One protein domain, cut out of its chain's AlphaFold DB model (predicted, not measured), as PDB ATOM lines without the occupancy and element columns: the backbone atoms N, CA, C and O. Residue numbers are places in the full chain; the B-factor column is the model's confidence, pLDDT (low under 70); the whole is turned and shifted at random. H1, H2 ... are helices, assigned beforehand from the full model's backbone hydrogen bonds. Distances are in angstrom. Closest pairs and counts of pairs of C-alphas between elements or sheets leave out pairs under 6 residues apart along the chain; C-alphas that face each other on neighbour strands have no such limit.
ATOM      1  N   ALA A   4     -34.336 -14.836  21.239       68.75
ATOM      2  CA  ALA A   4     -35.372 -15.361  20.344       68.75
ATOM      3  C   ALA A   4     -34.896 -16.539  19.478       68.75
ATOM      4  O   ALA A   4     -35.708 -17.369  19.089       68.75
ATOM      5  N   ARG A   5     -33.595 -16.616  19.167       72.19
ATOM      6  CA  ARG A   5     -33.051 -17.681  18.315       72.19
ATOM      7  C   ARG A   5     -32.876 -18.982  19.096       72.19
ATOM      8  O   ARG A   5     -33.269 -20.023  18.601       72.19
ATOM      9  N   ASP A   6     -32.378 -18.877  20.325       81.06
ATOM     10  CA  ASP A   6     -32.194 -19.997  21.256       81.06
ATOM     11  C   ASP A   6     -33.526 -20.722  21.532       81.06
ATOM     12  O   ASP A   6     -33.637 -21.925  21.327       81.06
ATOM     13  N   LEU A   7     -34.591 -19.958  21.812       81.56
ATOM     14  CA  LEU A   7     -35.956 -20.478  21.984       81.56
ATOM     15  C   LEU A   7     -36.507 -21.197  20.744       81.56
ATOM     16  O   LEU A   7     -37.238 -22.176  20.879       81.56
ATOM     17  N   VAL A   8     -36.193 -20.709  19.538       82.62
ATOM     18  CA  VAL A   8     -36.585 -21.382  18.292       82.62
ATOM     19  C   VAL A   8     -35.805 -22.685  18.139       82.62
ATOM     20  O   VAL A   8     -36.409 -23.695  17.811       82.62
ATOM     21  N   GLU A   9     -34.505 -22.711  18.430       82.56
ATOM     22  CA  GLU A   9     -33.708 -23.943  18.353       82.56
ATOM     23  C   GLU A   9     -34.148 -25.005  19.364       82.56
ATOM     24  O   GLU A   9     -34.305 -26.165  18.983       82.56
ATOM     25  N   GLU A  10     -34.442 -24.627  20.610       84.00
ATOM     26  CA  GLU A  10     -35.013 -25.541  21.608       84.00
ATOM     27  C   GLU A  10     -36.377 -26.085  21.170       84.00
ATOM     28  O   GLU A  10     -36.663 -27.278  21.313       84.00
ATOM     29  N   LEU A  11     -37.218 -25.218  20.594       84.44
ATOM     30  CA  LEU A  11     -38.504 -25.623  20.047       84.44
ATOM     31  C   LEU A  11     -38.293 -26.678  18.955       84.44
ATOM     32  O   LEU A  11     -38.826 -27.775  19.078       84.44
ATOM     33  N   LEU A  12     -37.460 -26.407  17.952       82.56
ATOM     34  CA  LEU A  12     -37.164 -27.325  16.842       82.56
ATOM     35  C   LEU A  12     -36.525 -28.641  17.290       82.56
ATOM     36  O   LEU A  12     -36.820 -29.689  16.720       82.56
ATOM     37  N   ALA A  13     -35.664 -28.607  18.307       82.50
ATOM     38  CA  ALA A  13     -35.123 -29.821  18.907       82.50
ATOM     39  C   ALA A  13     -36.267 -30.705  19.423       82.50
ATOM     40  O   ALA A  13     -36.319 -31.894  19.111       82.50
ATOM     41  N   SER A  14     -37.260 -30.098  20.081       81.62
ATOM     42  CA  SER A  14     -38.462 -30.818  20.501       81.62
ATOM     43  C   SER A  14     -39.319 -31.316  19.328       81.62
ATOM     44  O   SER A  14     -39.950 -32.360  19.464       81.62
ATOM     45  N   PHE A  15     -39.328 -30.624  18.178       80.94
ATOM     46  CA  PHE A  15     -39.967 -31.113  16.947       80.94
ATOM     47  C   PHE A  15     -39.257 -32.372  16.426       80.94
ATOM     48  O   PHE A  15     -39.911 -33.363  16.128       80.94
ATOM     49  N   ARG A  16     -37.923 -32.388  16.387       78.69
ATOM     50  CA  ARG A  16     -37.149 -33.540  15.890       78.69
ATOM     51  C   ARG A  16     -37.224 -34.768  16.794       78.69
ATOM     52  O   ARG A  16     -37.137 -35.889  16.306       78.69
ATOM     53  N   GLU A  17     -37.345 -34.569  18.104       80.44
ATOM     54  CA  GLU A  17     -37.451 -35.669  19.070       80.44
ATOM     55  C   GLU A  17     -38.877 -36.221  19.203       80.44
ATOM     56  O   GLU A  17     -39.058 -37.371  19.608       80.44
ATOM     57  N   LYS A  18     -39.899 -35.417  18.883       76.69
ATOM     58  CA  LYS A  18     -41.301 -35.831  18.952       76.69
ATOM     59  C   LYS A  18     -41.793 -36.308  17.591       76.69
ATOM     60  O   LYS A  18     -41.827 -35.550  16.634       76.69
ATOM     61  N   ASP A  19     -42.331 -37.519  17.571       72.94
ATOM     62  CA  ASP A  19     -43.047 -38.070  16.409       72.94
ATOM     63  C   ASP A  19     -44.349 -37.296  16.102       72.94
ATOM     64  O   ASP A  19     -44.856 -37.309  14.986       72.94
ATOM     65  N   VAL A  20     -44.899 -36.597  17.106       74.38
ATOM     66  CA  VAL A  20     -46.138 -35.818  16.996       74.38
ATOM     67  C   VAL A  20     -45.944 -34.428  17.589       74.38
ATOM     68  O   VAL A  20     -45.625 -34.272  18.772       74.38
ATOM     69  N   TRP A  21     -46.203 -33.407  16.778       82.94
ATOM     70  CA  TRP A  21     -46.109 -32.011  17.191       82.94
ATOM     71  C   TRP A  21     -47.423 -31.510  17.773       82.94
ATOM     72  O   TRP A  21     -48.508 -31.766  17.249       82.94
ATOM     73  N   SER A  22     -47.330 -30.785  18.888       85.94
ATOM     74  CA  SER A  22     -48.511 -30.180  19.488       85.94
ATOM     75  C   SER A  22     -48.908 -28.923  18.715       85.94
ATOM     76  O   SER A  22     -48.052 -28.139  18.307       85.94
ATOM     77  N   MET A  23     -50.214 -28.683  18.569       85.62
ATOM     78  CA  MET A  23     -50.725 -27.457  17.935       85.62
ATOM     79  C   MET A  23     -50.144 -26.184  18.568       85.62
ATOM     80  O   MET A  23     -49.883 -25.215  17.864       85.62
ATOM     81  N   ALA A  24     -49.888 -26.201  19.879       87.81
ATOM     82  CA  ALA A  24     -49.301 -25.073  20.595       87.81
ATOM     83  C   ALA A  24     -47.828 -24.829  20.223       87.81
ATOM     84  O   ALA A  24     -47.404 -23.679  20.120       87.81
ATOM     85  N   ASP A  25     -47.042 -25.889  20.024       88.00
ATOM     86  CA  ASP A  25     -45.650 -25.774  19.575       88.00
ATOM     87  C   ASP A  25     -45.602 -25.252  18.131       88.00
ATOM     88  O   ASP A  25     -44.802 -24.373  17.802       88.00
ATOM     89  N   CYS A  26     -46.526 -25.721  17.289       88.81
ATOM     90  CA  CYS A  26     -46.662 -25.278  15.907       88.81
ATOM     91  C   CYS A  26     -47.060 -23.800  15.791       88.81
ATOM     92  O   CYS A  26     -46.462 -23.038  15.025       88.81
ATOM     93  N   GLU A  27     -48.031 -23.376  16.601       90.38
ATOM     94  CA  GLU A  27     -48.465 -21.984  16.688       90.38
ATOM     95  C   GLU A  27     -47.313 -21.073  17.125       90.38
ATOM     96  O   GLU A  27     -47.102 -20.021  16.521       90.38
ATOM     97  N   LYS A  28     -46.518 -21.491  18.120       89.88
ATOM     98  CA  LYS A  28     -45.336 -20.737  18.565       89.88
ATOM     99  C   LYS A  28     -44.310 -20.565  17.452       89.88
ATOM    100  O   LYS A  28     -43.798 -19.460  17.285       89.88
ATOM    101  N   LEU A  29     -44.015 -21.615  16.683       88.88
ATOM    102  CA  LEU A  29     -43.078 -21.519  15.559       88.88
ATOM    103  C   LEU A  29     -43.571 -20.496  14.523       88.88
ATOM    104  O   LEU A  29     -42.819 -19.616  14.099       88.88
ATOM    105  N   CYS A  30     -44.856 -20.564  14.172       91.75
ATOM    106  CA  CYS A  30     -45.476 -19.611  13.255       91.75
ATOM    107  C   CYS A  30     -45.465 -18.188  13.821       91.75
ATOM    108  O   CYS A  30     -45.183 -17.242  13.091       91.75
ATOM    109  N   TRP A  31     -45.702 -18.022  15.121       91.56
ATOM    110  CA  TRP A  31     -45.615 -16.735  15.801       91.56
ATOM    111  C   TRP A  31     -44.210 -16.127  15.718       91.56
ATOM    112  O   TRP A  31     -44.069 -14.969  15.321       91.56
ATOM    113  N   PHE A  32     -43.161 -16.915  15.978       89.69
ATOM    114  CA  PHE A  32     -41.771 -16.467  15.825       89.69
ATOM    115  C   PHE A  32     -41.439 -16.062  14.385       89.69
ATOM    116  O   PHE A  32     -40.709 -15.095  14.168       89.69
ATOM    117  N   ALA A  33     -42.009 -16.754  13.397       90.50
ATOM    118  CA  ALA A  33     -41.877 -16.402  11.985       90.50
ATOM    119  C   ALA A  33     -42.740 -15.191  11.560       90.50
ATOM    120  O   ALA A  33     -42.689 -14.758  10.401       90.50
ATOM    121  N   GLY A  34     -43.557 -14.636  12.465       91.69
ATOM    122  CA  GLY A  34     -44.520 -13.580  12.155       91.69
ATOM    123  C   GLY A  34     -45.609 -14.049  11.186       91.69
ATOM    124  O   GLY A  34     -45.980 -13.319  10.272       91.69
ATOM    125  N   MET A  35     -46.042 -15.299  11.335       92.44
ATOM    126  CA  MET A  35     -47.038 -15.997  10.520       92.44
ATOM    127  C   MET A  35     -48.221 -16.491  11.373       92.44
ATOM    128  O   MET A  35     -48.925 -17.411  10.967       92.44
ATOM    129  N   GLU A  36     -48.470 -15.898  12.551       90.75
ATOM    130  CA  GLU A  36     -49.601 -16.297  13.411       90.75
ATOM    131  C   GLU A  36     -50.949 -16.180  12.682       90.75
ATOM    132  O   GLU A  36     -51.824 -17.021  12.860       90.75
ATOM    133  N   ASP A  37     -51.115 -15.155  11.841       91.62
ATOM    134  CA  ASP A  37     -52.350 -14.927  11.092       91.62
ATOM    135  C   ASP A  37     -52.561 -15.993  10.016       91.62
ATOM    136  O   ASP A  37     -53.685 -16.446   9.806       91.62
ATOM    137  N   GLU A  38     -51.486 -16.408   9.338       92.19
ATOM    138  CA  GLU A  38     -51.532 -17.511   8.372       92.19
ATOM    139  C   GLU A  38     -51.828 -18.832   9.081       92.19
ATOM    140  O   GLU A  38     -52.649 -19.601   8.592       92.19
ATOM    141  N   TRP A  39     -51.243 -19.059  10.260       91.88
ATOM    142  CA  TRP A  39     -51.521 -20.235  11.082       91.88
ATOM    143  C   TRP A  39     -52.982 -20.283  11.539       91.88
ATOM    144  O   TRP A  39     -53.645 -21.292  11.359       91.88
ATOM    145  N   LYS A  40     -53.533 -19.176  12.047       90.56
ATOM    146  CA  LYS A  40     -54.941 -19.095  12.479       90.56
ATOM    147  C   LYS A  40     -55.941 -19.262  11.333       90.56
ATOM    148  O   LYS A  40     -57.085 -19.638  11.574       90.56
ATOM    149  N   ARG A  41     -55.540 -18.916  10.108       91.88
ATOM    150  CA  ARG A  41     -56.349 -19.096   8.893       91.88
ATOM    151  C   ARG A  41     -56.186 -20.474   8.273       91.88
ATOM    152  O   ARG A  41     -57.054 -20.868   7.499       91.88
ATOM    153  N   ALA A  42     -55.080 -21.152   8.557       89.00
ATOM    154  CA  ALA A  42     -54.850 -22.495   8.082       89.00
ATOM    155  C   ALA A  42     -55.847 -23.462   8.725       89.00
ATOM    156  O   ALA A  42     -56.292 -23.309   9.862       89.00
ATOM    157  N   ASP A  43     -56.211 -24.451   7.933       83.12
ATOM    158  CA  ASP A  43     -57.012 -25.600   8.301       83.12
ATOM    159  C   ASP A  43     -56.110 -26.840   8.355       83.12
ATOM    160  O   ASP A  43     -54.910 -26.775   8.076       83.12
ATOM    161  N   GLY A  44     -56.695 -27.984   8.723       75.50
ATOM    162  CA  GLY A  44     -55.991 -29.265   8.867       75.50
ATOM    163  C   GLY A  44     -55.077 -29.633   7.693       75.50
ATOM    164  O   GLY A  44     -54.064 -30.289   7.904       75.50
ATOM    165  N   GLU A  45     -55.414 -29.185   6.482       85.44
ATOM    166  CA  GLU A  45     -54.663 -29.457   5.254       85.44
ATOM    167  C   GLU A  45     -53.535 -28.438   5.010       85.44
ATOM    168  O   GLU A  45     -52.493 -28.787   4.458       85.44
ATOM    169  N   ASN A  46     -53.704 -27.183   5.439       87.56
ATOM    170  CA  ASN A  46     -52.727 -26.113   5.214       87.56
ATOM    171  C   ASN A  46     -51.740 -25.898   6.372       87.56
ATOM    172  O   ASN A  46     -50.746 -25.192   6.185       87.56
ATOM    173  N   PHE A  47     -51.970 -26.488   7.550       87.50
ATOM    174  CA  PHE A  47     -51.092 -26.304   8.711       87.50
ATOM    175  C   PHE A  47     -49.641 -26.677   8.424       87.50
ATOM    176  O   PHE A  47     -48.758 -25.862   8.682       87.50
ATOM    177  N   GLU A  48     -49.375 -27.851   7.847       88.00
ATOM    178  CA  GLU A  48     -48.006 -28.282   7.532       88.00
ATOM    179  C   GLU A  48     -47.314 -27.302   6.578       88.00
ATOM    180  O   GLU A  48     -46.175 -26.902   6.806       88.00
ATOM    181  N   ALA A  49     -48.018 -26.837   5.543       91.56
ATOM    182  CA  ALA A  49     -47.471 -25.885   4.582       91.56
ATOM    183  C   ALA A  49     -47.107 -24.538   5.234       91.56
ATOM    184  O   ALA A  49     -46.069 -23.950   4.908       91.56
ATOM    185  N   VAL A  50     -47.937 -24.045   6.159       93.06
ATOM    186  CA  VAL A  50     -47.636 -22.834   6.941       93.06
ATOM    187  C   VAL A  50     -46.460 -23.080   7.886       93.06
ATOM    188  O   VAL A  50     -45.581 -22.225   7.991       93.06
ATOM    189  N   LEU A  51     -46.392 -24.260   8.500       89.50
ATOM    190  CA  LEU A  51     -45.318 -24.653   9.404       89.50
ATOM    191  C   LEU A  51     -43.953 -24.678   8.709       89.50
ATOM    192  O   LEU A  51     -43.003 -24.049   9.175       89.50
ATOM    193  N   TYR A  52     -43.867 -25.330   7.547       90.06
ATOM    194  CA  TYR A  52     -42.641 -25.377   6.750       90.06
ATOM    195  C   TYR A  52     -42.235 -23.993   6.242       90.06
ATOM    196  O   TYR A  52     -41.048 -23.665   6.218       90.06
ATOM    197  N   LYS A  53     -43.198 -23.139   5.870       92.75
ATOM    198  CA  LYS A  53     -42.904 -21.738   5.534       92.75
ATOM    199  C   LYS A  53     -42.341 -20.973   6.729       92.75
ATOM    200  O   LYS A  53     -41.379 -20.227   6.552       92.75
ATOM    201  N   ALA A  54     -42.913 -21.156   7.919       91.44
ATOM    202  CA  ALA A  54     -42.434 -20.525   9.142       91.44
ATOM    203  C   ALA A  54     -41.000 -20.964   9.467       91.44
ATOM    204  O   ALA A  54     -40.138 -20.116   9.700       91.44
ATOM    205  N   ALA A  55     -40.724 -22.269   9.384       88.81
ATOM    206  CA  ALA A  55     -39.391 -22.834   9.556       88.81
ATOM    207  C   ALA A  55     -38.390 -22.251   8.537       88.81
ATOM    208  O   ALA A  55     -37.353 -21.707   8.910       88.81
ATOM    209  N   ASN A  56     -38.744 -22.221   7.249       90.31
ATOM    210  CA  ASN A  56     -37.894 -21.644   6.206       90.31
ATOM    211  C   ASN A  56     -37.598 -20.150   6.457       90.31
ATOM    212  O   ASN A  56     -36.455 -19.708   6.357       90.31
ATOM    213  N   LYS A  57     -38.602 -19.379   6.887       89.75
ATOM    214  CA  LYS A  57     -38.462 -17.948   7.210       89.75
ATOM    215  C   LYS A  57     -37.559 -17.696   8.421       89.75
ATOM    216  O   LYS A  57     -36.877 -16.673   8.472       89.75
ATOM    217  N   LEU A  58     -37.537 -18.632   9.367       86.25
ATOM    218  CA  LEU A  58     -36.623 -18.646  10.512       86.25
ATOM    219  C   LEU A  58     -35.235 -19.220  10.159       86.25
ATOM    220  O   LEU A  58     -34.305 -19.087  10.954       86.25
ATOM    221  N   GLY A  59     -35.071 -19.791   8.960       85.75
ATOM    222  CA  GLY A  59     -33.826 -20.391   8.478       85.75
ATOM    223  C   GLY A  59     -33.527 -21.750   9.107       85.75
ATOM    224  O   GLY A  59     -32.365 -22.055   9.366       85.75
TER     225      GLY A  59
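Overview. This is residues 4 to 59 of the 62 residues of an uncharacterized protein of uncultured Clostridium sp (UniProt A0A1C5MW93). Four helices pack into a small body, with H2 between H1 and short H3, and H4 covering H2 and H3 from one side. Residues 16 to 22, of which 16 and 17 belong to H1 and the rest make the link from H1 to H2, stick out. The 56 printed residues, all-helix in class with H1 to H4 in order, are compact, radius of gyration of the C-alphas 10.4 A, rounded, spanning 27 by 23 by 16 A.

Along the chain. H1, residues 4 to 17, begins at C-alpha 4 (-35.372, -15.361, 20.344) and is 20.5 A long. H2 is residues 23 to 32, 14.3 A; H3, residues 36 to 41. H4, residues 47 to 58, 16.5 A, ends at C-alpha 58 (-36.623, -18.646, 10.512).

Arrangement. H2, the hub, touches H1, a hairpin, opposite ways at 32 degrees, only just shallow; closest C-alphas Val 8 and Leu 29, 7.0 A. H2 touches H3 at a steep tilt of 50 degrees; closest C-alphas Cys 30 and Glu 36, 5.3 A. H2 touches H4 the same way at 35.3 degrees, only just steep; closest C-alphas Cys 30 and Ala 54, 5.2 A. H3 and H4, a hairpin, touch through residues 47 to 51 of H4 alone; closest C-alphas Trp 39 and Val 50, 6.2 A. H1 and H4 are near each other; H1 and H3 are apart. In H1, H2, H3 and H4 every O i to N i+4 pair is within hydrogen-bond range.

Size, cuts and confidence. The C-alphas farthest apart, Asp 6 and Glu 45, are 29.2 A apart. The printed part has no cut, and its three links are tight. Only residue 4 has pLDDT under 70.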